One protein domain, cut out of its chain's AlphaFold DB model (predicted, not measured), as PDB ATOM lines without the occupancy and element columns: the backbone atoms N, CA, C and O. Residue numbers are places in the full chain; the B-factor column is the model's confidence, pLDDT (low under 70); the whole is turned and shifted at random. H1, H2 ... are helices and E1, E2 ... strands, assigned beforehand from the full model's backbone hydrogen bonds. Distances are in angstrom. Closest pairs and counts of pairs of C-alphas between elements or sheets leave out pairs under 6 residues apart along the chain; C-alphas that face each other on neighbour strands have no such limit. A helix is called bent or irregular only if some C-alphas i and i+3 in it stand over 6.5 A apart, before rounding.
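This is residues 67 to 99 and 106 to 253 of the 829 residues of the protein "CUE domain-containing protein" of Aegilops tauschii subsp. strangulata (UniProt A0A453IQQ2). Four long helical pieces, H1, H2, the bent H4 and H5, run lengthwise as an elongated bundle, with the short helix H3 packed on one end of it and H6 and H7 gathered near that same end. A small strand hairpin, E1 and E2, lies beside H1, and residues 183 to 188 stick out at the other end. The printed part has 181 residues with, in order, H1, H2, H3, E1, E2, H4, H5, H6 and H7; the two-stranded sheet E1 - E2 is antiparallel, and the class is mostly helix. The whole is only just compact, close to loose, with a radius of gyration of the C-alphas of 19.1 A, and spans 65 by 32 by 30 A.

Strand E1 is residues 147 to 149, from C-alpha 147 at (22.599, 14.673, 10.612), and E2 is residues 152 to 154. H1, residues 67 to 98, begins at C-alpha 67 at (36.618, 9.507, 24.763) and is 47.9 A long. H2, residues 106 to 135, is 45.7 A long and irregular, with C-alphas 106 and 109 7.5 A apart. H3 is residues 139 to 143. H4, residues 156 to 180, was assigned as one helix by its hydrogen bonds but is bent, with C-alphas 165 and 168 6.9 A apart; its arms are H4a, residues 156 to 165, and H4b, residues 168 to 180, 18.5 A long. H5, residues 187 to 219, is 47.5 A long. H6 is residues 226 to 229, and H7, residues 243 to 253, ends at C-alpha 253 at (12.075, 4.171, 12.252).

E1 and E2 form a hairpin, with N 147 and O 154 2.9 A apart and N 154 and O 147 2.8 A apart, within hydrogen-bond range. The closest C-alphas of H1 and E1 are those of Pro 78 and Phe 147, 6.8 A apart. H1, H2, H4a, H4b and H5 form a bundle, a set of helices running lengthwise together. H2 and H5 touch, closest at the C-alphas of Asp 130 and Phe 210, 5.4 A, at a shallow tilt of 31 degrees, the same way. H1, with residues 84 to 94 alone, touches H2, closest at the C-alphas of Met 87 and Val 118, 6.6 A. H4b and H5 form a helical hairpin at a shallow tilt of 2 degrees, with the C-alphas of Leu 168 and Ile 200 closest at 6.5 A. H4a touches H5, closest at the C-alphas of Leu 160 and Ala 207, 6.0 A. H3 touches H5, closest at the C-alphas of Ala 140 and Leu 214, 5.7 A. H6 is close to but not clearly touching H3, and H7 stands likewise to H5, with the C-alphas of Tyr 219 and Ile 250 6.7 A apart. Every O i to N i+4 pair is within hydrogen-bond range in H3, H4a, H4b and H7, against 21 of 28 in H1, 24 of 26 in H2 and 28 of 29 in H5; H6 is too short for such a pair.

The two C-alphas farthest apart are those of Gly 185 and Glu 241, 65.4 A. Residues 100 to 105 are not printed, and C-alphas 99 and 106 are 14.9 A apart across the cut. The link from H6 to H7 is long, with 13 residues. Mean pLDDT of the printed part is 81.7; 31 residues are under 70, among them residues 180 to 190 and 223 to 233.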
ATOM      1  N   PRO A  67      38.037   9.383  25.111       82.19
ATOM      2  CA  PRO A  67      36.618   9.507  24.763       82.19
ATOM      3  C   PRO A  67      36.386  10.450  23.569       82.19
ATOM      4  O   PRO A  67      35.569  10.157  22.700       82.19
ATOM      5  N   ASN A  68      37.193  11.514  23.452       81.88
ATOM      6  CA  ASN A  68      37.204  12.459  22.325       81.88
ATOM      7  C   ASN A  68      37.457  11.814  20.948       81.88
ATOM      8  O   ASN A  68      37.305  12.466  19.917       81.88
ATOM      9  N   LEU A  69      37.880  10.550  20.899       82.75
ATOM     10  CA  LEU A  69      38.057   9.822  19.646       82.75
ATOM     11  C   LEU A  69      36.717   9.580  18.931       82.75
ATOM     12  O   LEU A  69      36.673   9.525  17.702       82.75
ATOM     13  N   LEU A  70      35.626   9.491  19.702       81.69
ATOM     14  CA  LEU A  70      34.261   9.330  19.205       81.69
ATOM     15  C   LEU A  70      33.711  10.615  18.563       81.69
ATOM     16  O   LEU A  70      32.923  10.519  17.624       81.69
ATOM     17  N   ASP A  71      34.192  11.800  18.964       81.06
ATOM     18  CA  ASP A  71      33.839  13.084  18.327       81.06
ATOM     19  C   ASP A  71      34.183  13.082  16.823       81.06
ATOM     20  O   ASP A  71      33.515  13.728  16.011       81.06
ATOM     21  N   GLY A  72      35.200  12.305  16.428       82.81
ATOM     22  CA  GLY A  72      35.578  12.110  15.031       82.81
ATOM     23  C   GLY A  72      34.498  11.423  14.188       82.81
ATOM     24  O   GLY A  72      34.399  11.714  12.998       82.81
ATOM     25  N   ILE A  73      33.643  10.577  14.778       85.00
ATOM     26  CA  ILE A  73      32.545   9.895  14.064       85.00
ATOM     27  C   ILE A  73      31.534  10.931  13.564       85.00
ATOM     28  O   ILE A  73      31.135  10.886  12.403       85.00
ATOM     29  N   ASN A  74      31.231  11.940  14.387       82.25
ATOM     30  CA  ASN A  74      30.352  13.063  14.038       82.25
ATOM     31  C   ASN A  74      30.918  13.958  12.915       82.25
ATOM     32  O   ASN A  74      30.212  14.827  12.414       82.25
ATOM     33  N   THR A  75      32.182  13.764  12.515       85.69
ATOM     34  CA  THR A  75      32.810  14.435  11.362       85.69
ATOM     35  C   THR A  75      32.932  13.500  10.154       85.69
ATOM     36  O   THR A  75      32.636  13.903   9.032       85.69
ATOM     37  N   VAL A  76      33.355  12.250  10.372       87.75
ATOM     38  CA  VAL A  76      33.586  11.257   9.310       87.75
ATOM     39  C   VAL A  76      32.275  10.752   8.706       87.75
ATOM     40  O   VAL A  76      32.197  10.591   7.491       87.75
ATOM     41  N   LEU A  77      31.240  10.522   9.521       88.50
ATOM     42  CA  LEU A  77      29.984   9.956   9.031       88.50
ATOM     43  C   LEU A  77      29.228  10.922   8.094       88.50
ATOM     44  O   LEU A  77      28.915  10.487   6.988       88.50
ATOM     45  N   PRO A  78      29.030  12.222   8.407       88.25
ATOM     46  CA  PRO A  78      28.472  13.174   7.440       88.25
ATOM     47  C   PRO A  78      29.248  13.222   6.121       88.25
ATOM     48  O   PRO A  78      28.640  13.160   5.060       88.25
ATOM     49  N   GLN A  79      30.585  13.229   6.173       89.44
ATOM     50  CA  GLN A  79      31.428  13.229   4.969       89.44
ATOM     51  C   GLN A  79      31.247  11.956   4.130       89.44
ATOM     52  O   GLN A  79      31.217  12.031   2.903       89.44
ATOM     53  N   PHE A  80      31.086  10.790   4.765       90.69
ATOM     54  CA  PHE A  80      30.738   9.555   4.062       90.69
ATOM     55  C   PHE A  80      29.359   9.648   3.392       90.69
ATOM     56  O   PHE A  80      29.244   9.290   2.222       90.69
ATOM     57  N   LEU A  81      28.338  10.166   4.086       90.31
ATOM     58  CA  LEU A  81      26.993  10.339   3.521       90.31
ATOM     59  C   LEU A  81      26.990  11.355   2.360       90.31
ATOM     60  O   LEU A  81      26.370  11.098   1.329       90.31
ATOM     61  N   ASP A  82      27.739  12.458   2.480       88.69
ATOM     62  CA  ASP A  82      27.898  13.475   1.428       88.69
ATOM     63  C   ASP A  82      28.496  12.864   0.151       88.69
ATOM     64  O   ASP A  82      28.011  13.107  -0.960       88.69
ATOM     65  N   ILE A  83      29.536  12.036   0.303       90.62
ATOM     66  CA  ILE A  83      30.173  11.321  -0.807       90.62
ATOM     67  C   ILE A  83      29.227  10.254  -1.370       90.62
ATOM     68  O   ILE A  83      29.080  10.174  -2.589       90.62
ATOM     69  N   PHE A  84      28.551   9.480  -0.514       90.31
ATOM     70  CA  PHE A  84      27.599   8.444  -0.918       90.31
ATOM     71  C   PHE A  84      26.476   9.013  -1.789       90.31
ATOM     72  O   PHE A  84      26.259   8.517  -2.893       90.31
ATOM     73  N   HIS A  85      25.810  10.082  -1.351       88.00
ATOM     74  CA  HIS A  85      24.741  10.702  -2.132       88.00
ATOM     75  C   HIS A  85      25.271  11.361  -3.410       88.00
ATOM     76  O   HIS A  85      24.701  11.159  -4.480       88.00
ATOM     77  N   THR A  86      26.438  12.015  -3.359       89.31
ATOM     78  CA  THR A  86      27.098  12.544  -4.570       89.31
ATOM     79  C   THR A  86      27.423  11.439  -5.589       89.31
ATOM     80  O   THR A  86      27.367  11.674  -6.797       89.31
ATOM     81  N   MET A  87      27.771  10.231  -5.136       88.50
ATOM     82  CA  MET A  87      27.980   9.062  -5.997       88.50
ATOM     83  C   MET A  87      26.657   8.474  -6.503       88.50
ATOM     84  O   MET A  87      26.564   8.136  -7.683       88.50
ATOM     85  N   GLN A  88      25.639   8.384  -5.642       87.50
ATOM     86  CA  GLN A  88      24.299   7.896  -5.972       87.50
ATOM     87  C   GLN A  88      23.667   8.741  -7.084       87.50
ATOM     88  O   GLN A  88      23.294   8.182  -8.113       87.50
ATOM     89  N   ASP A  89      23.634  10.066  -6.928       87.62
ATOM     90  CA  ASP A  89      23.061  10.992  -7.911       87.62
ATOM     91  C   ASP A  89      23.773  10.870  -9.266       87.62
ATOM     92  O   ASP A  89      23.132  10.638 -10.290       87.62
ATOM     93  N   ARG A  90      25.117  10.882  -9.279       86.12
ATOM     94  CA  ARG A  90      25.914  10.686 -10.507       86.12
ATOM     95  C   ARG A  90      25.646   9.343 -11.185       86.12
ATOM     96  O   ARG A  90      25.659   9.273 -12.418       86.12
ATOM     97  N   CYS A  91      25.421   8.280 -10.413       86.44
ATOM     98  CA  CYS A  91      25.031   6.984 -10.962       86.44
ATOM     99  C   CYS A  91      23.633   7.060 -11.584       86.44
ATOM    100  O   CYS A  91      23.459   6.615 -12.716       86.44
ATOM    101  N   MET A  92      22.657   7.661 -10.900       84.75
ATOM    102  CA  MET A  92      21.283   7.784 -11.397       84.75
ATOM    103  C   MET A  92      21.190   8.659 -12.657       84.75
ATOM    104  O   MET A  92      20.563   8.230 -13.627       84.75
ATOM    105  N   ASP A  93      21.886   9.797 -12.703       85.19
ATOM    106  CA  ASP A  93      22.021  10.643 -13.899       85.19
ATOM    107  C   ASP A  93      22.616   9.849 -15.073       85.19
ATOM    108  O   ASP A  93      22.061   9.810 -16.177       85.19
ATOM    109  N   SER A  94      23.727   9.146 -14.830       84.50
ATOM    110  CA  SER A  94      24.400   8.328 -15.849       84.50
ATOM    111  C   SER A  94      23.501   7.203 -16.367       84.50
ATOM    112  O   SER A  94      23.481   6.921 -17.566       84.50
ATOM    113  N   LEU A  95      22.717   6.573 -15.488       82.62
ATOM    114  CA  LEU A  95      21.753   5.531 -15.840       82.62
ATOM    115  C   LEU A  95      20.538   6.087 -16.595       82.62
ATOM    116  O   LEU A  95      20.026   5.412 -17.491       82.62
ATOM    117  N   GLN A  96      20.103   7.315 -16.303       82.00
ATOM    118  CA  GLN A  96      19.056   7.995 -17.064       82.00
ATOM    119  C   GLN A  96      19.534   8.325 -18.487       82.00
ATOM    120  O   GLN A  96      18.808   8.069 -19.449       82.00
ATOM    121  N   VAL A  97      20.781   8.789 -18.642       80.38
ATOM    122  CA  VAL A  97      21.416   8.992 -19.957       80.38
ATOM    123  C   VAL A  97      21.561   7.666 -20.715       80.38
ATOM    124  O   VAL A  97      21.178   7.599 -21.882       80.38
ATOM    125  N   LEU A  98      22.024   6.592 -20.062       74.00
ATOM    126  CA  LEU A  98      22.107   5.241 -20.649       74.00
ATOM    127  C   LEU A  98      20.737   4.658 -21.040       74.00
ATOM    128  O   LEU A  98      20.665   3.828 -21.943       74.00
ATOM    129  N   SER A  99      19.660   5.085 -20.378       68.12
ATOM    130  CA  SER A  99      18.281   4.682 -20.690       68.12
ATOM    131  C   SER A  99      17.652   5.501 -21.826       68.12
ATOM    132  O   SER A  99      16.552   5.178 -22.279       68.12
ATOM    133  N   SER A 106      30.525   4.818 -27.074       57.75
ATOM    134  CA  SER A 106      31.920   5.063 -26.674       57.75
ATOM    135  C   SER A 106      32.157   5.293 -25.172       57.75
ATOM    136  O   SER A 106      33.314   5.333 -24.761       57.75
ATOM    137  N   GLY A 107      31.110   5.451 -24.351       65.88
ATOM    138  CA  GLY A 107      31.243   5.763 -22.916       65.88
ATOM    139  C   GLY A 107      31.207   4.562 -21.959       65.88
ATOM    140  O   GLY A 107      31.669   4.668 -20.824       65.88
ATOM    141  N   HIS A 108      30.674   3.413 -22.393       73.81
ATOM    142  CA  HIS A 108      30.306   2.312 -21.488       73.81
ATOM    143  C   HIS A 108      31.476   1.738 -20.672       73.81
ATOM    144  O   HIS A 108      31.290   1.367 -19.520       73.81
ATOM    145  N   THR A 109      32.688   1.684 -21.230       73.25
ATOM    146  CA  THR A 109      33.868   1.126 -20.538       73.25
ATOM    147  C   THR A 109      34.498   2.074 -19.517       73.25
ATOM    148  O   THR A 109      35.346   1.633 -18.739       73.25
ATOM    149  N   GLN A 110      34.101   3.353 -19.502       80.62
ATOM    150  CA  GLN A 110      34.409   4.260 -18.398       80.62
ATOM    151  C   GLN A 110      33.319   4.169 -17.329       80.62
ATOM    152  O   GLN A 110      33.637   3.824 -16.199       80.62
ATOM    153  N   LEU A 111      32.042   4.304 -17.712       82.88
ATOM    154  CA  LEU A 111      30.902   4.186 -16.789       82.88
ATOM    155  C   LEU A 111      30.892   2.856 -16.016       82.88
ATOM    156  O   LEU A 111      30.575   2.829 -14.833       82.88
ATOM    157  N   GLN A 112      31.310   1.753 -16.645       82.88
ATOM    158  CA  GLN A 112      31.484   0.462 -15.974       82.88
ATOM    159  C   GLN A 112      32.540   0.501 -14.857       82.88
ATOM    160  O   GLN A 112      32.346  -0.153 -13.837       82.88
ATOM    161  N   LYS A 113      33.631   1.259 -15.022       84.12
ATOM    162  CA  LYS A 113      34.640   1.454 -13.970       84.12
ATOM    163  C   LYS A 113      34.130   2.396 -12.894       84.12
ATOM    164  O   LYS A 113      34.272   2.065 -11.727       84.12
ATOM    165  N   ASP A 114      33.501   3.502 -13.283       86.31
ATOM    166  CA  ASP A 114      32.946   4.486 -12.350       86.31
ATOM    167  C   ASP A 114      31.912   3.812 -11.421       86.31
ATOM    168  O   ASP A 114      31.952   3.974 -10.204       86.31
ATOM    169  N   PHE A 115      31.039   2.958 -11.971       88.69
ATOM    170  CA  PHE A 115      30.086   2.157 -11.195       88.69
ATOM    171  C   PHE A 115      30.763   1.088 -10.319       88.69
ATOM    172  O   PHE A 115      30.286   0.824  -9.216       88.69
ATOM    173  N   SER A 116      31.857   0.465 -10.775       87.94
ATOM    174  CA  SER A 116      32.644  -0.460  -9.944       87.94
ATOM    175  C   SER A 116      33.357   0.257  -8.793       87.94
ATOM    176  O   SER A 116      33.321  -0.244  -7.678       87.94
ATOM    177  N   GLU A 117      33.923   1.445  -9.021       90.50
ATOM    178  CA  GLU A 117      34.566   2.267  -7.987       90.50
ATOM    179  C   GLU A 117      33.561   2.681  -6.901       90.50
ATOM    180  O   GLU A 117      33.866   2.587  -5.713       90.50
ATOM    181  N   VAL A 118      32.328   3.036  -7.285       91.19
ATOM    182  CA  VAL A 118      31.229   3.289  -6.335       91.19
ATOM    183  C   VAL A 118      30.850   2.024  -5.555       91.19
ATOM    184  O   VAL A 118      30.672   2.095  -4.339       91.19
ATOM    185  N   LEU A 119      30.748   0.858  -6.209       90.75
ATOM    186  CA  LEU A 119      30.474  -0.405  -5.508       90.75
ATOM    187  C   LEU A 119      31.578  -0.755  -4.504       90.75
ATOM    188  O   LEU A 119      31.257  -1.117  -3.373       90.75
ATOM    189  N   ASP A 120      32.847  -0.635  -4.892       91.06
ATOM    190  CA  ASP A 120      33.989  -0.954  -4.035       91.06
ATOM    191  C   ASP A 120      34.099   0.026  -2.856       91.06
ATOM    192  O   ASP A 120      34.234  -0.423  -1.719       91.06
ATOM    193  N   PHE A 121      33.930   1.335  -3.084       92.69
ATOM    194  CA  PHE A 121      33.907   2.356  -2.027       92.69
ATOM    195  C   PHE A 121      32.801   2.107  -0.991       92.69
ATOM    196  O   PHE A 121      33.059   2.099   0.214       92.69
ATOM    197  N   VAL A 122      31.564   1.869  -1.441       92.88
ATOM    198  CA  VAL A 122      30.425   1.638  -0.534       92.88
ATOM    199  C   VAL A 122      30.567   0.307   0.211       92.88
ATOM    200  O   VAL A 122      30.203   0.207   1.380       92.88
ATOM    201  N   ASN A 123      31.134  -0.709  -0.437       93.31
ATOM    202  CA  ASN A 123      31.419  -2.010   0.162       93.31
ATOM    203  C   ASN A 123      32.511  -1.926   1.240       93.31
ATOM    204  O   ASN A 123      32.308  -2.458   2.328       93.31
ATOM    205  N   ASP A 124      33.618  -1.230   0.976       93.69
ATOM    206  CA  ASP A 124      34.708  -1.022   1.939       93.69
ATOM    207  C   ASP A 124      34.249  -0.207   3.159       93.69
ATOM    208  O   ASP A 124      34.459  -0.615   4.306       93.69
ATOM    209  N   ALA A 125      33.505   0.880   2.926       93.06
ATOM    210  CA  ALA A 125      32.921   1.690   3.990       93.06
ATOM    211  C   ALA A 125      31.931   0.892   4.858       93.06
ATOM    212  O   ALA A 125      31.998   0.967   6.085       93.06
ATOM    213  N   ILE A 126      31.048   0.085   4.254       94.19
ATOM    214  CA  ILE A 126      30.106  -0.758   5.007       94.19
ATOM    215  C   ILE A 126      30.839  -1.830   5.816       94.19
ATOM    216  O   ILE A 126      30.524  -1.985   6.990       94.19
ATOM    217  N   ILE A 127      31.833  -2.530   5.255       93.44
ATOM    218  CA  ILE A 127      32.635  -3.514   6.012       93.44
ATOM    219  C   ILE A 127      33.303  -2.847   7.221       93.44
ATOM    220  O   ILE A 127      33.280  -3.387   8.325       93.44
ATOM    221  N   THR A 128      33.877  -1.666   7.007       94.19
ATOM    222  CA  THR A 128      34.659  -0.942   8.011       94.19
ATOM    223  C   THR A 128      33.790  -0.400   9.148       94.19
ATOM    224  O   THR A 128      34.134  -0.569  10.321       94.19
ATOM    225  N   LEU A 129      32.638   0.199   8.831       93.69
ATOM    226  CA  LEU A 129      31.685   0.677   9.838       93.69
ATOM    227  C   LEU A 129      30.989  -0.482  10.573       93.69
ATOM    228  O   LEU A 129      30.784  -0.389  11.783       93.69
ATOM    229  N   ASP A 130      30.684  -1.584   9.880       94.00
ATOM    230  CA  ASP A 130      30.045  -2.761  10.478       94.00
ATOM    231  C   ASP A 130      30.980  -3.493  11.454       94.00
ATOM    232  O   ASP A 130      30.605  -3.776  12.593       94.00
ATOM    233  N   ALA A 131      32.239  -3.711  11.057       94.06
ATOM    234  CA  ALA A 131      33.256  -4.299  11.927       94.06
ATOM    235  C   ALA A 131      33.556  -3.416  13.153       94.06
ATOM    236  O   ALA A 131      33.847  -3.931  14.233       94.06
ATOM    237  N   PHE A 132      33.470  -2.087  13.016       93.50
ATOM    238  CA  PHE A 132      33.610  -1.165  14.144       93.50
ATOM    239  C   PHE A 132      32.411  -1.220  15.101       93.50
ATOM    240  O   PHE A 132      32.612  -1.286  16.314       93.50
ATOM    241  N   ALA A 133      31.181  -1.278  14.574       91.69
ATOM    242  CA  ALA A 133      29.972  -1.468  15.374       91.69
ATOM    243  C   ALA A 133      29.951  -2.825  16.105       91.69
ATOM    244  O   ALA A 133      29.470  -2.906  17.233       91.69
ATOM    245  N   GLU A 134      30.498  -3.884  15.496       91.19
ATOM    246  CA  GLU A 134      30.668  -5.192  16.140       91.19
ATOM    247  C   GLU A 134      31.731  -5.172  17.246       91.19
ATOM    248  O   GLU A 134      31.490  -5.680  18.341       91.19
ATOM    249  N   ALA A 135      32.891  -4.554  16.997       91.19
ATOM    250  CA  ALA A 135      33.965  -4.474  17.984       91.19
ATOM    251  C   ALA A 135      33.613  -3.579  19.189       91.19
ATOM    252  O   ALA A 135      34.089  -3.835  20.297       91.19
ATOM    253  N   TYR A 136      32.797  -2.539  19.004       89.19
ATOM    254  CA  TYR A 136      32.404  -1.617  20.070       89.19
ATOM    255  C   TYR A 136      30.932  -1.208  19.933       89.19
ATOM    256  O   TYR A 136      30.597  -0.220  19.281       89.19
ATOM    257  N   GLN A 137      30.048  -1.960  20.595       87.31
ATOM    258  CA  GLN A 137      28.589  -1.812  20.487       87.31
ATOM    259  C   GLN A 137      28.059  -0.370  20.676       87.31
ATOM    260  O   GLN A 137      27.187   0.020  19.894       87.31
ATOM    261  N   PRO A 138      28.572   0.471  21.606       83.88
ATOM    262  CA  PRO A 138      28.099   1.853  21.743       83.88
ATOM    263  C   PRO A 138      28.361   2.739  20.513       83.88
ATOM    264  O   PRO A 138      27.675   3.744  20.338       83.88
ATOM    265  N   ALA A 139      29.276   2.365  19.605       85.62
ATOM    266  CA  ALA A 139      29.422   3.063  18.325       85.62
ATOM    267  C   ALA A 139      28.140   3.015  17.485       85.62
ATOM    268  O   ALA A 139      27.853   3.983  16.787       85.62
ATOM    269  N   ALA A 140      27.337   1.949  17.570       87.00
ATOM    270  CA  ALA A 140      26.090   1.844  16.811       87.00
ATOM    271  C   ALA A 140      25.126   3.009  17.121       87.00
ATOM    272  O   ALA A 140      24.498   3.548  16.212       87.00
ATOM    273  N   LEU A 141      25.083   3.476  18.376       84.62
ATOM    274  CA  LEU A 141      24.258   4.611  18.818       84.62
ATOM    275  C   LEU A 141      24.733   5.962  18.245       84.62
ATOM    276  O   LEU A 141      23.932   6.886  18.090       84.62
ATOM    277  N   LEU A 142      26.023   6.070  17.914       83.25
ATOM    278  CA  LEU A 142      26.616   7.223  17.227       83.25
ATOM    279  C   LEU A 142      26.442   7.121  15.705       83.25
ATOM    280  O   LEU A 142      26.152   8.117  15.052       83.25
ATOM    281  N   LEU A 143      26.544   5.916  15.139       86.31
ATOM    282  CA  LEU A 143      26.299   5.652  13.716       86.31
ATOM    283  C   LEU A 143      24.815   5.822  13.329       86.31
ATOM    284  O   LEU A 143      24.510   6.187  12.198       86.31
ATOM    285  N   CYS A 144      23.897   5.611  14.276       85.94
ATOM    286  CA  CYS A 144      22.464   5.887  14.139       85.94
ATOM    287  C   CYS A 144      22.066   7.336  14.485       85.94
ATOM    288  O   CYS A 144      20.865   7.624  14.545       85.94
ATOM    289  N   ALA A 145      23.023   8.238  14.737       80.50
ATOM    290  CA  ALA A 145      22.735   9.658  14.920       80.50
ATOM    291  C   ALA A 145      22.142  10.284  13.642       80.50
ATOM    292  O   ALA A 145      22.358   9.805  12.527       80.50
ATOM    293  N   SER A 146      21.372  11.352  13.835       78.25
ATOM    294  CA  SER A 146      20.704  12.102  12.771       78.25
ATOM    295  C   SER A 146      21.549  13.325  12.399       78.25
ATOM    296  O   SER A 146      21.979  14.055  13.294       78.25
ATOM    297  N   PHE A 147      21.765  13.572  11.107       72.94
ATOM    298  CA  PHE A 147      22.599  14.673  10.612       72.94
ATOM    299  C   PHE A 147      21.812  15.601   9.681       72.94
ATOM    300  O   PHE A 147      21.057  15.141   8.830       72.94
ATOM    301  N   GLU A 148      21.986  16.914   9.822       66.69
ATOM    302  CA  GLU A 148      21.302  17.919   8.997       66.69
ATOM    303  C   GLU A 148      22.119  18.227   7.727       66.69
ATOM    304  O   GLU A 148      23.132  18.929   7.797       66.69
ATOM    305  N   ARG A 149      21.677  17.757   6.546       58.41
ATOM    306  CA  ARG A 149      22.152  18.272   5.246       58.41
ATOM    307  C   ARG A 149      21.108  19.230   4.670       58.41
ATOM    308  O   ARG A 149      20.226  18.847   3.902       58.41
ATOM    309  N   GLY A 150      21.239  20.511   5.016       66.94
ATOM    310  CA  GLY A 150      20.336  21.560   4.541       66.94
ATOM    311  C   GLY A 150      18.917  21.359   5.076       66.94
ATOM    312  O   GLY A 150      18.703  21.456   6.275       66.94
ATOM    313  N   ASP A 151      17.966  21.071   4.185       54.12
ATOM    314  CA  ASP A 151      16.546  20.839   4.512       54.12
ATOM    315  C   ASP A 151      16.209  19.342   4.728       54.12
ATOM    316  O   ASP A 151      15.047  18.951   4.829       54.12
ATOM    317  N   ARG A 152      17.221  18.459   4.766       64.94
ATOM    318  CA  ARG A 152      17.043  17.017   5.001       64.94
ATOM    319  C   ARG A 152      17.793  16.548   6.240       64.94
ATOM    320  O   ARG A 152      18.971  16.844   6.421       64.94
ATOM    321  N   VAL A 153      17.100  15.754   7.053       75.25
ATOM    322  CA  VAL A 153      17.706  14.941   8.110       75.25
ATOM    323  C   VAL A 153      18.100  13.599   7.500       75.25
ATOM    324  O   VAL A 153      17.246  12.877   6.985       75.25
ATOM    325  N   GLU A 154      19.385  13.278   7.550       78.12
ATOM    326  CA  GLU A 154      19.958  12.045   7.017       78.12
ATOM    327  C   GLU A 154      20.445  11.128   8.133       78.12
ATOM    328  O   GLU A 154      20.957  11.571   9.163       78.12
ATOM    329  N   GLU A 155      20.269   9.825   7.916       86.44
ATOM    330  CA  GLU A 155      20.592   8.779   8.881       86.44
ATOM    331  C   GLU A 155      21.130   7.554   8.144       86.44
ATOM    332  O   GLU A 155      20.580   7.157   7.113       86.44
ATOM    333  N   LEU A 156      22.151   6.903   8.704       90.06
ATOM    334  CA  LEU A 156      22.832   5.778   8.055       90.06
ATOM    335  C   LEU A 156      21.885   4.609   7.718       90.06
ATOM    336  O   LEU A 156      22.018   3.984   6.670       90.06
ATOM    337  N   LEU A 157      20.884   4.333   8.563       90.25
ATOM    338  CA  LEU A 157      19.866   3.307   8.291       90.25
ATOM    339  C   LEU A 157      19.029   3.618   7.038       90.25
ATOM    340  O   LEU A 157      18.741   2.712   6.256       90.25
ATOM    341  N   ASN A 158      18.694   4.889   6.808       88.81
ATOM    342  CA  ASN A 158      17.915   5.312   5.645       88.81
ATOM    343  C   ASN A 158      18.770   5.278   4.365       88.81
ATOM    344  O   ASN A 158      18.266   4.929   3.298       88.81
ATOM    345  N   THR A 159      20.078   5.548   4.458       89.56
ATOM    346  CA  THR A 159      20.996   5.408   3.313       89.56
ATOM    347  C   THR A 159      21.337   3.951   2.997       89.56
ATOM    348  O   THR A 159      21.523   3.610   1.834       89.56
ATOM    349  N   LEU A 160      21.359   3.055   3.992       91.56
ATOM    350  CA  LEU A 160      21.446   1.603   3.762       91.56
ATOM    351  C   LEU A 160      20.185   1.061   3.065       91.56
ATOM    352  O   LEU A 160      20.293   0.193   2.195       91.56
ATOM    353  N   ALA A 161      19.012   1.609   3.392       90.56
ATOM    354  CA  ALA A 161      17.768   1.301   2.695       90.56
ATOM    355  C   ALA A 161      17.781   1.816   1.245       90.56
ATOM    356  O   ALA A 161      17.552   1.031   0.329       90.56
ATOM    357  N   SER A 162      18.135   3.086   0.999       88.81
ATOM    358  CA  SER A 162      18.185   3.639  -0.368       88.81
ATOM    359  C   SER A 162      19.286   3.008  -1.237       88.81
ATOM    360  O   SER A 162      19.093   2.823  -2.442       88.81
ATOM    361  N   LEU A 163      20.403   2.579  -0.634       90.62
ATOM    362  CA  LEU A 163      21.399   1.718  -1.276       90.62
ATOM    363  C   LEU A 163      20.756   0.422  -1.787       90.62
ATOM    364  O   LEU A 163      20.911   0.076  -2.958       90.62
ATOM    365  N   TYR A 164      20.050  -0.299  -0.916       90.94
ATOM    366  CA  TYR A 164      19.503  -1.619  -1.227       90.94
ATOM    367  C   TYR A 164      18.281  -1.558  -2.163       90.94
ATOM    368  O   TYR A 164      18.187  -2.367  -3.086       90.94
ATOM    369  N   ASP A 165      17.377  -0.596  -1.956       88.38
ATOM    370  CA  ASP A 165      16.092  -0.486  -2.662       88.38
ATOM    371  C   ASP A 165      16.176   0.287  -3.991       88.38
ATOM    372  O   ASP A 165      15.379   0.018  -4.895       88.38
ATOM    373  N   LEU A 166      17.135   1.216  -4.140       86.25
ATOM    374  CA  LEU A 166      17.360   1.973  -5.381       86.25
ATOM    375  C   LEU A 166      18.716   1.664  -6.026       86.25
ATOM    376  O   LEU A 166      18.759   1.163  -7.150       86.25
ATOM    377  N   LEU A 167      19.831   1.954  -5.344       88.62
ATOM    378  CA  LEU A 167      21.141   2.011  -6.010       88.62
ATOM    379  C   LEU A 167      21.615   0.636  -6.515       88.62
ATOM    380  O   LEU A 167      22.040   0.531  -7.665       88.62
ATOM    381  N   LEU A 168      21.506  -0.432  -5.718       90.00
ATOM    382  CA  LEU A 168      21.924  -1.777  -6.143       90.00
ATOM    383  C   LEU A 168      21.087  -2.327  -7.324       90.00
ATOM    384  O   LEU A 168      21.694  -2.830  -8.277       90.00
ATOM    385  N   PRO A 169      19.738  -2.221  -7.346       87.31
ATOM    386  CA  PRO A 169      18.932  -2.534  -8.529       87.31
ATOM    387  C   PRO A 169      19.289  -1.695  -9.765       87.31
ATOM    388  O   PRO A 169      19.414  -2.248 -10.860       87.31
ATOM    389  N   SER A 170      19.483  -0.386  -9.600       85.94
ATOM    390  CA  SER A 170      19.783   0.538 -10.697       85.94
ATOM    391  C   SER A 170      21.170   0.294 -11.305       85.94
ATOM    392  O   SER A 170      21.293   0.212 -12.528       85.94
ATOM    393  N   LEU A 171      22.200   0.062 -10.483       86.88
ATOM    394  CA  LEU A 171      23.529  -0.340 -10.957       86.88
ATOM    395  C   LEU A 171      23.481  -1.690 -11.686       86.88
ATOM    396  O   LEU A 171      24.032  -1.814 -12.781       86.88
ATOM    397  N   LEU A 172      22.766  -2.682 -11.141       86.81
ATOM    398  CA  LEU A 172      22.577  -3.988 -11.786       86.81
ATOM    399  C   LEU A 172      21.940  -3.856 -13.181       86.81
ATOM    400  O   LEU A 172      22.395  -4.510 -14.122       86.81
ATOM    401  N   GLN A 173      20.929  -2.995 -13.332       83.31
ATOM    402  CA  GLN A 173      20.337  -2.673 -14.634       83.31
ATOM    403  C   GLN A 173      21.361  -2.004 -15.568       83.31
ATOM    404  O   GLN A 173      21.457  -2.382 -16.736       83.31
ATOM    405  N   GLY A 174      22.170  -1.071 -15.058       83.25
ATOM    406  CA  GLY A 174      23.254  -0.426 -15.803       83.25
ATOM    407  C   GLY A 174      24.254  -1.410 -16.402       83.25
ATOM    408  O   GLY A 174      24.506  -1.383 -17.606       83.25
ATOM    409  N   PHE A 175      24.791  -2.323 -15.586       84.31
ATOM    410  CA  PHE A 175      25.732  -3.342 -16.058       84.31
ATOM    411  C   PHE A 175      25.104  -4.278 -17.103       84.31
ATOM    412  O   PHE A 175      25.757  -4.603 -18.096       84.31
ATOM    413  N   GLN A 176      23.831  -4.660 -16.937       83.00
ATOM    414  CA  GLN A 176      23.108  -5.474 -17.925       83.00
ATOM    415  C   GLN A 176      22.958  -4.754 -19.274       83.00
ATOM    416  O   GLN A 176      23.272  -5.337 -20.314       83.00
ATOM    417  N   VAL A 177      22.544  -3.480 -19.268       80.94
ATOM    418  CA  VAL A 177      22.452  -2.647 -20.481       80.94
ATOM    419  C   VAL A 177      23.819  -2.537 -21.162       80.94
ATOM    420  O   VAL A 177      23.937  -2.884 -22.337       80.94
ATOM    421  N   MET A 178      24.869  -2.145 -20.433       78.75
ATOM    422  CA  MET A 178      26.214  -1.977 -21.000       78.75
ATOM    423  C   MET A 178      26.791  -3.272 -21.593       78.75
ATOM    424  O   MET A 178      27.383  -3.226 -22.669       78.75
ATOM    425  N   SER A 179      26.597  -4.425 -20.944       74.81
ATOM    426  CA  SER A 179      27.079  -5.715 -21.457       74.81
ATOM    427  C   SER A 179      26.285  -6.193 -22.679       74.81
ATOM    428  O   SER A 179      26.889  -6.658 -23.646       74.81
ATOM    429  N   SER A 180      24.957  -6.003 -22.710       67.69
ATOM    430  CA  SER A 180      24.150  -6.321 -23.903       67.69
ATOM    431  C   SER A 180      24.630  -5.572 -25.156       67.69
ATOM    432  O   SER A 180      24.689  -6.160 -26.238       67.69
ATOM    433  N   SER A 181      25.090  -4.327 -24.995       60.75
ATOM    434  CA  SER A 181      25.690  -3.506 -26.057       60.75
ATOM    435  C   SER A 181      27.097  -3.958 -26.485       60.75
ATOM    436  O   SER A 181      27.569  -3.554 -27.546       60.75
ATOM    437  N   GLN A 182      27.776  -4.792 -25.688       60.28
ATOM    438  CA  GLN A 182      29.115  -5.343 -25.954       60.28
ATOM    439  C   GLN A 182      29.083  -6.768 -26.547       60.28
ATOM    440  O   GLN A 182      30.137  -7.342 -26.813       60.28
ATOM    441  N   SER A 183      27.899  -7.341 -26.793       51.19
ATOM    442  CA  SER A 183      27.661  -8.771 -27.090       51.19
ATOM    443  C   SER A 183      28.230  -9.337 -28.414       51.19
ATOM    444  O   SER A 183      27.896 -10.453 -28.812       51.19
ATOM    445  N   ASN A 184      29.158  -8.639 -29.073       48.91
ATOM    446  CA  ASN A 184      29.873  -9.103 -30.268       48.91
ATOM    447  C   ASN A 184      31.028 -10.086 -29.951       48.91
ATOM    448  O   ASN A 184      32.147  -9.922 -30.433       48.91
ATOM    449  N   GLY A 185      30.738 -11.153 -29.197       52.44
ATOM    450  CA  GLY A 185      31.501 -12.408 -29.273       52.44
ATOM    451  C   GLY A 185      32.633 -12.662 -28.269       52.44
ATOM    452  O   GLY A 185      33.345 -13.648 -28.454       52.44
ATOM    453  N   GLU A 186      32.808 -11.863 -27.209       55.19
ATOM    454  CA  GLU A 186      33.812 -12.153 -26.168       55.19
ATOM    455  C   GLU A 186      33.224 -12.725 -24.864       55.19
ATOM    456  O   GLU A 186      32.487 -12.055 -24.138       55.19
ATOM    457  N   THR A 187      33.654 -13.940 -24.502       54.47
ATOM    458  CA  THR A 187      33.311 -14.633 -23.241       54.47
ATOM    459  C   THR A 187      33.888 -13.973 -21.981       54.47
ATOM    460  O   THR A 187      33.458 -14.287 -20.872       54.47
ATOM    461  N   SER A 188      34.828 -13.035 -22.135       58.69
ATOM    462  CA  SER A 188      35.368 -12.186 -21.063       58.69
ATOM    463  C   SER A 188      34.266 -11.357 -20.384       58.69
ATOM    464  O   SER A 188      34.213 -11.258 -19.154       58.69
ATOM    465  N   SER A 189      33.349 -10.808 -21.186       62.22
ATOM    466  CA  SER A 189      32.277  -9.915 -20.739       62.22
ATOM    467  C   SER A 189      31.292 -10.603 -19.785       62.22
ATOM    468  O   SER A 189      30.935 -10.034 -18.752       62.22
ATOM    469  N   GLU A 190      30.924 -11.857 -20.066       67.06
ATOM    470  CA  GLU A 190      30.047 -12.653 -19.203       67.06
ATOM    471  C   GLU A 190      30.709 -12.994 -17.860       67.06
ATOM    472  O   GLU A 190      30.037 -12.952 -16.831       67.06
ATOM    473  N   SER A 191      32.018 -13.291 -17.821       75.69
ATOM    474  CA  SER A 191      32.707 -13.518 -16.539       75.69
ATOM    475  C   SER A 191      32.720 -12.260 -15.667       75.69
ATOM    476  O   SER A 191      32.318 -12.324 -14.508       75.69
ATOM    477  N   ILE A 192      33.050 -11.103 -16.253       78.69
ATOM    478  CA  ILE A 192      33.091  -9.818 -15.539       78.69
ATOM    479  C   ILE A 192      31.695  -9.440 -15.019       78.69
ATOM    480  O   ILE A 192      31.563  -8.983 -13.884       78.69
ATOM    481  N   LEU A 193      30.630  -9.685 -15.797       81.06
ATOM    482  CA  LEU A 193      29.257  -9.531 -15.307       81.06
ATOM    483  C   LEU A 193      28.956 -10.429 -14.104       81.06
ATOM    484  O   LEU A 193      28.335  -9.966 -13.152       81.06
ATOM    485  N   ASN A 194      29.346 -11.706 -14.144       84.94
ATOM    486  CA  ASN A 194      29.066 -12.635 -13.050       84.94
ATOM    487  C   ASN A 194      29.783 -12.224 -11.755       84.94
ATOM    488  O   ASN A 194      29.170 -12.291 -10.688       84.94
ATOM    489  N   ASP A 195      31.016 -11.724 -11.852       84.81
ATOM    490  CA  ASP A 195      31.769 -11.192 -10.712       84.81
ATOM    491  C   ASP A 195      31.121  -9.915 -10.144       84.81
ATOM    492  O   ASP A 195      30.942  -9.802  -8.932       84.81
ATOM    493  N   ILE A 196      30.655  -8.993 -10.997       86.88
ATOM    494  CA  ILE A 196      29.922  -7.786 -10.566       86.88
ATOM    495  C   ILE A 196      28.569  -8.148  -9.927       86.88
ATOM    496  O   ILE A 196      28.203  -7.611  -8.881       86.88
ATOM    497  N   VAL A 197      27.828  -9.103 -10.499       88.38
ATOM    498  CA  VAL A 197      26.561  -9.615  -9.942       88.38
ATOM    499  C   VAL A 197      26.783 -10.331  -8.604       88.38
ATOM    500  O   VAL A 197      25.915 -10.281  -7.726       88.38
ATOM    501  N   LEU A 198      27.932 -10.987  -8.420       88.56
ATOM    502  CA  LEU A 198      28.347 -11.551  -7.139       88.56
ATOM    503  C   LEU A 198      28.700 -10.441  -6.138       88.56
ATOM    504  O   LEU A 198      28.204 -10.484  -5.014       88.56
ATOM    505  N   GLY A 199      29.458  -9.422  -6.554       88.25
ATOM    506  CA  GLY A 199      29.798  -8.245  -5.751       88.25
ATOM    507  C   GLY A 199      28.561  -7.505  -5.237       88.25
ATOM    508  O   GLY A 199      28.410  -7.337  -4.030       88.25
ATOM    509  N   ILE A 200      27.607  -7.185  -6.119       90.50
ATOM    510  CA  ILE A 200      26.312  -6.576  -5.758       90.50
ATOM    511  C   ILE A 200      25.548  -7.446  -4.746       90.50
ATOM    512  O   ILE A 200      24.970  -6.920  -3.799       90.50
ATOM    513  N   ARG A 201      25.573  -8.779  -4.889       90.25
ATOM    514  CA  ARG A 201      24.916  -9.720  -3.956       90.25
ATOM    515  C   ARG A 201      25.642  -9.849  -2.610       90.25
ATOM    516  O   ARG A 201      25.007 -10.114  -1.591       90.25
ATOM    517  N   MET A 202      26.964  -9.692  -2.590       90.38
ATOM    518  CA  MET A 202      27.751  -9.644  -1.357       90.38
ATOM    519  C   MET A 202      27.524  -8.320  -0.625       90.38
ATOM    520  O   MET A 202      27.283  -8.333   0.580       90.38
ATOM    521  N   LEU A 203      27.505  -7.202  -1.354       93.12
ATOM    522  CA  LEU A 203      27.188  -5.879  -0.823       93.12
ATOM    523  C   LEU A 203      25.750  -5.809  -0.295       93.12
ATOM    524  O   LEU A 203      25.540  -5.340   0.819       93.12
ATOM    525  N   SER A 204      24.770  -6.366  -1.015       92.81
ATOM    526  CA  SER A 204      23.376  -6.406  -0.553       92.81
ATOM    527  C   SER A 204      23.233  -7.181   0.762       92.81
ATOM    528  O   SER A 204      22.502  -6.755   1.652       92.81
ATOM    529  N   LYS A 205      23.967  -8.292   0.928       91.94
ATOM    530  CA  LYS A 205      24.024  -9.044   2.193       91.94
ATOM    531  C   LYS A 205      24.729  -8.281   3.313       91.94
ATOM    532  O   LYS A 205      24.249  -8.306   4.442       91.94
ATOM    533  N   ARG A 206      25.839  -7.601   3.013       92.31
ATOM    534  CA  ARG A 206      26.584  -6.778   3.982       92.31
ATOM    535  C   ARG A 206      25.746  -5.601   4.480       92.31
ATOM    536  O   ARG A 206      25.649  -5.413   5.685       92.31
ATOM    537  N   ALA A 207      25.062  -4.888   3.586       93.31
ATOM    538  CA  ALA A 207      24.165  -3.789   3.939       93.31
ATOM    539  C   ALA A 207      22.993  -4.245   4.832       93.31
ATOM    540  O   ALA A 207      22.682  -3.581   5.818       93.31
ATOM    541  N   VAL A 208      22.377  -5.396   4.533       93.75
ATOM    542  CA  VAL A 208      21.295  -5.972   5.357       93.75
ATOM    543  C   VAL A 208      21.821  -6.471   6.710       93.75
ATOM    544  O   VAL A 208      21.170  -6.242   7.723       93.75
ATOM    545  N   GLY A 209      23.007  -7.087   6.765       93.12
ATOM    546  CA  GLY A 209      23.640  -7.496   8.025       93.12
ATOM    547  C   GLY A 209      24.030  -6.315   8.920       93.12
ATOM    548  O   GLY A 209      23.736  -6.325  10.113       93.12
ATOM    549  N   PHE A 210      24.612  -5.261   8.343       94.38
ATOM    550  CA  PHE A 210      24.945  -4.030   9.061       94.38
ATOM    551  C   PHE A 210      23.687  -3.302   9.548       94.38
ATOM    552  O   PHE A 210      23.587  -2.952  10.722       94.38
ATOM    553  N   GLY A 211      22.677  -3.163   8.683       93.06
ATOM    554  CA  GLY A 211      21.374  -2.611   9.054       93.06
ATOM    555  C   GLY A 211      20.689  -3.403  10.169       93.06
ATOM    556  O   GLY A 211      20.144  -2.799  11.092       93.06
ATOM    557  N   TRP A 212      20.776  -4.738  10.141       93.88
ATOM    558  CA  TRP A 212      20.325  -5.576  11.250       93.88
ATOM    559  C   TRP A 212      21.088  -5.263  12.535       93.88
ATOM    560  O   TRP A 212      20.456  -5.002  13.548       93.88
ATOM    561  N   ARG A 213      22.425  -5.249  12.507       91.25
ATOM    562  CA  ARG A 213      23.268  -5.014  13.692       91.25
ATOM    563  C   ARG A 213      23.004  -3.637  14.319       91.25
ATOM    564  O   ARG A 213      22.916  -3.529  15.541       91.25
ATOM    565  N   LEU A 214      22.783  -2.608  13.498       91.31
ATOM    566  CA  LEU A 214      22.353  -1.277  13.943       91.31
ATOM    567  C   LEU A 214      20.949  -1.296  14.578       91.31
ATOM    568  O   LEU A 214      20.770  -0.733  15.659       91.31
ATOM    569  N   LEU A 215      19.966  -1.959  13.954       91.00
ATOM    570  CA  LEU A 215      18.615  -2.117  14.514       91.00
ATOM    571  C   LEU A 215      18.621  -2.933  15.814       91.00
ATOM    572  O   LEU A 215      17.976  -2.541  16.786       91.00
ATOM    573  N   GLU A 216      19.374  -4.032  15.857       89.56
ATOM    574  CA  GLU A 216      19.508  -4.891  17.027       89.56
ATOM    575  C   GLU A 216      20.102  -4.114  18.195       89.56
ATOM    576  O   GLU A 216      19.447  -3.995  19.227       89.56
ATOM    577  N   PHE A 217      21.286  -3.521  18.024       87.00
ATOM    578  CA  PHE A 217      21.979  -2.847  19.120       87.00
ATOM    579  C   PHE A 217      21.274  -1.568  19.581       87.00
ATOM    580  O   PHE A 217      21.242  -1.325  20.783       87.00
ATOM    581  N   CYS A 218      20.694  -0.768  18.676       85.75
ATOM    582  CA  CYS A 218      20.148   0.553  19.023       85.75
ATOM    583  C   CYS A 218      18.655   0.556  19.378       85.75
ATOM    584  O   CYS A 218      18.208   1.430  20.125       85.75
ATOM    585  N   TYR A 219      17.875  -0.372  18.812       85.56
ATOM    586  CA  TYR A 219      16.409  -0.307  18.825       85.56
ATOM    587  C   TYR A 219      15.725  -1.592  19.309       85.56
ATOM    588  O   TYR A 219      14.570  -1.524  19.724       85.56
ATOM    589  N   LEU A 220      16.417  -2.738  19.314       85.31
ATOM    590  CA  LEU A 220      15.864  -4.049  19.691       85.31
ATOM    591  C   LEU A 220      16.683  -4.756  20.798       85.31
ATOM    592  O   LEU A 220      16.596  -5.980  20.962       85.31
ATOM    593  N   ASN A 221      17.482  -4.005  21.561       82.94
ATOM    594  CA  ASN A 221      18.304  -4.501  22.666       82.94
ATOM    595  C   ASN A 221      17.728  -4.070  24.023       82.94
ATOM    596  O   ASN A 221      17.863  -2.918  24.434       82.94
ATOM    597  N   ASP A 222      17.148  -5.027  24.749       71.44
ATOM    598  CA  ASP A 222      16.576  -4.826  26.083       71.44
ATOM    599  C   ASP A 222      17.611  -4.676  27.216       71.44
ATOM    600  O   ASP A 222      17.225  -4.497  28.367       71.44
ATOM    601  N   GLN A 223      18.911  -4.744  26.903       65.69
ATOM    602  CA  GLN A 223      20.018  -4.736  27.870       65.69
ATOM    603  C   GLN A 223      20.933  -3.495  27.768       65.69
ATOM    604  O   GLN A 223      21.941  -3.428  28.475       65.69
ATOM    605  N   LEU A 224      20.618  -2.517  26.905       64.62
ATOM    606  CA  LEU A 224      21.339  -1.235  26.873       64.62
ATOM    607  C   LEU A 224      21.197  -0.486  28.205       64.62
ATOM    608  O   LEU A 224      20.104  -0.408  28.767       64.62
ATOM    609  N   LYS A 225      22.290   0.127  28.669       55.62
ATOM    610  CA  LYS A 225      22.297   1.021  29.833       55.62
ATOM    611  C   LYS A 225      22.252   2.476  29.389       55.62
ATOM    612  O   LYS A 225      22.839   2.834  28.374       55.62
ATOM    613  N   GLU A 226      21.630   3.327  30.199       53.50
ATOM    614  CA  GLU A 226      21.522   4.768  29.931       53.50
ATOM    615  C   GLU A 226      22.886   5.455  29.759       53.50
ATOM    616  O   GLU A 226      23.004   6.380  28.955       53.50
ATOM    617  N   GLU A 227      23.913   4.982  30.478       51.31
ATOM    618  CA  GLU A 227      25.291   5.495  30.438       51.31
ATOM    619  C   GLU A 227      25.878   5.488  29.013       51.31
ATOM    620  O   GLU A 227      26.491   6.474  28.605       51.31
ATOM    621  N   ASP A 228      25.619   4.438  28.224       53.81
ATOM    622  CA  ASP A 228      26.114   4.301  26.846       53.81
ATOM    623  C   ASP A 228      25.412   5.256  25.857       53.81
ATOM    624  O   ASP A 228      25.950   5.572  24.795       53.81
ATOM    625  N   VAL A 229      24.207   5.739  26.186       55.56
ATOM    626  CA  VAL A 229      23.355   6.518  25.264       55.56
ATOM    627  C   VAL A 229      23.469   8.037  25.467       55.56
ATOM    628  O   VAL A 229      22.932   8.805  24.661       55.56
ATOM    629  N   GLN A 230      24.173   8.502  26.508       51.34
ATOM    630  CA  GLN A 230      24.283   9.936  26.839       51.34
ATOM    631  C   GLN A 230      24.997  10.771  25.762       51.34
ATOM    632  O   GLN A 230      24.779  11.979  25.685       51.34
ATOM    633  N   ALA A 231      25.819  10.146  24.911       51.28
ATOM    634  CA  ALA A 231      26.608  10.831  23.885       51.28
ATOM    635  C   ALA A 231      25.812  11.269  22.636       51.28
ATOM    636  O   ALA A 231      26.290  12.110  21.877       51.28
ATOM    637  N   SER A 232      24.614  10.718  22.398       58.19
ATOM    638  CA  SER A 232      23.803  11.037  21.212       58.19
ATOM    639  C   SER A 232      22.652  11.989  21.546       58.19
ATOM    640  O   SER A 232      21.992  11.836  22.573       58.19
ATOM    641  N   THR A 233      22.352  12.940  20.660       59.28
ATOM    642  CA  THR A 233      21.185  13.840  20.766       59.28
ATOM    643  C   THR A 233      19.862  13.147  20.426       59.28
ATOM    644  O   THR A 233      18.806  13.596  20.869       59.28
ATOM    645  N   LYS A 234      19.905  12.039  19.677       70.38
ATOM    646  CA  LYS A 234      18.720  11.303  19.221       70.38
ATOM    647  C   LYS A 234      18.040  10.545  20.368       70.38
ATOM    648  O   LYS A 234      18.697  10.067  21.303       70.38
ATOM    649  N   MET A 235      16.717  10.408  20.284       67.94
ATOM    650  CA  MET A 235      15.944   9.545  21.178       67.94
ATOM    651  C   MET A 235      16.058   8.083  20.724       67.94
ATOM    652  O   MET A 235      15.802   7.764  19.564       67.94
ATOM    653  N   PHE A 236      16.426   7.197  21.647       80.19
ATOM    654  CA  PHE A 236      16.466   5.746  21.449       80.19
ATOM    655  C   PHE A 236      15.553   5.079  22.489       80.19
ATOM    656  O   PHE A 236      15.429   5.626  23.587       80.19
ATOM    657  N   PRO A 237      14.971   3.895  22.222       73.25
ATOM    658  CA  PRO A 237      14.094   3.203  23.168       73.25
ATOM    659  C   PRO A 237      14.718   2.993  24.558       73.25
ATOM    660  O   PRO A 237      14.033   3.109  25.570       73.25
ATOM    661  N   ALA A 238      16.035   2.775  24.621       73.81
ATOM    662  CA  ALA A 238      16.780   2.607  25.872       73.81
ATOM    663  C   ALA A 238      16.875   3.870  26.759       73.81
ATOM    664  O   ALA A 238      17.208   3.746  27.930       73.81
ATOM    665  N   LYS A 239      16.582   5.071  26.232       71.50
ATOM    666  CA  LYS A 239      16.496   6.332  27.007       71.50
ATOM    667  C   LYS A 239      15.106   6.610  27.583       71.50
ATOM    668  O   LYS A 239      14.917   7.604  28.277       71.50
ATOM    669  N   VAL A 240      14.112   5.818  27.195       77.75
ATOM    670  CA  VAL A 240      12.702   6.080  27.479       77.75
ATOM    671  C   VAL A 240      12.217   5.029  28.461       77.75
ATOM    672  O   VAL A 240      12.431   3.843  28.232       77.75
ATOM    673  N   GLU A 241      11.572   5.435  29.553       76.50
ATOM    674  CA  GLU A 241      11.023   4.494  30.541       76.50
ATOM    675  C   GLU A 241       9.770   3.771  30.012       76.50
ATOM    676  O   GLU A 241       9.622   2.566  30.217       76.50
ATOM    677  N   ASP A 242       8.903   4.497  29.297       82.88
ATOM    678  CA  ASP A 242       7.584   4.049  28.829       82.88
ATOM    679  C   ASP A 242       7.655   3.051  27.643       82.88
ATOM    680  O   ASP A 242       8.096   3.426  26.547       82.88
ATOM    681  N   PRO A 243       7.163   1.802  27.804       83.88
ATOM    682  CA  PRO A 243       7.070   0.820  26.724       83.88
ATOM    683  C   PRO A 243       6.241   1.263  25.509       83.88
ATOM    684  O   PRO A 243       6.528   0.799  24.405       83.88
ATOM    685  N   MET A 244       5.240   2.137  25.673       85.38
ATOM    686  CA  MET A 244       4.414   2.647  24.567       85.38
ATOM    687  C   MET A 244       5.254   3.514  23.626       85.38
ATOM    688  O   MET A 244       5.350   3.237  22.431       85.38
ATOM    689  N   ILE A 245       5.956   4.505  24.181       85.38
ATOM    690  CA  ILE A 245       6.815   5.420  23.418       85.38
ATOM    691  C   ILE A 245       7.995   4.659  22.785       85.38
ATOM    692  O   ILE A 245       8.388   4.948  21.655       85.38
ATOM    693  N   ARG A 246       8.532   3.623  23.451       87.75
ATOM    694  CA  ARG A 246       9.511   2.704  22.830       87.75
ATOM    695  C   ARG A 246       8.949   2.006  21.588       87.75
ATOM    696  O   ARG A 246       9.652   1.910  20.583       87.75
ATOM    697  N   GLY A 247       7.700   1.541  21.652       86.62
ATOM    698  CA  GLY A 247       6.983   0.969  20.513       86.62
ATOM    699  C   GLY A 247       6.828   1.973  19.371       86.62
ATOM    700  O   GLY A 247       7.193   1.667  18.237       86.62
ATOM    701  N   GLU A 248       6.382   3.196  19.667       87.69
ATOM    702  CA  GLU A 248       6.232   4.269  18.673       87.69
ATOM    703  C   GLU A 248       7.552   4.632  17.974       87.69
ATOM    704  O   GLU A 248       7.565   4.805  16.755       87.69
ATOM    705  N   ILE A 249       8.676   4.674  18.702       88.44
ATOM    706  CA  ILE A 249      10.010   4.905  18.119       88.44
ATOM    707  C   ILE A 249      10.364   3.803  17.104       88.44
ATOM    708  O   ILE A 249      10.817   4.107  15.998       88.44
ATOM    709  N   ILE A 250      10.111   2.529  17.433       89.44
ATOM    710  CA  ILE A 250      10.346   1.397  16.519       89.44
ATOM    711  C   ILE A 250       9.414   1.476  15.298       89.44
ATOM    712  O   ILE A 250       9.870   1.294  14.168       89.44
ATOM    713  N   VAL A 251       8.129   1.804  15.495       89.81
ATOM    714  CA  VAL A 251       7.167   2.029  14.398       89.81
ATOM    715  C   VAL A 251       7.662   3.123  13.454       89.81
ATOM    716  O   VAL A 251       7.594   2.952  12.237       89.81
ATOM    717  N   GLN A 252       8.142   4.244  13.995       89.56
ATOM    718  CA  GLN A 252       8.554   5.395  13.201       89.56
ATOM    719  C   GLN A 252       9.809   5.099  12.376       89.56
ATOM    720  O   GLN A 252       9.809   5.325  11.170       89.56
ATOM    721  N   ILE A 253      10.832   4.488  12.971       88.56
ATOM    722  CA  ILE A 253      12.075   4.171  12.252       88.56
ATOM    723  C   ILE A 253      11.841   3.135  11.150       88.56
ATOM    724  O   ILE A 253      12.388   3.265  10.058       88.56
TER     725      ILE A 253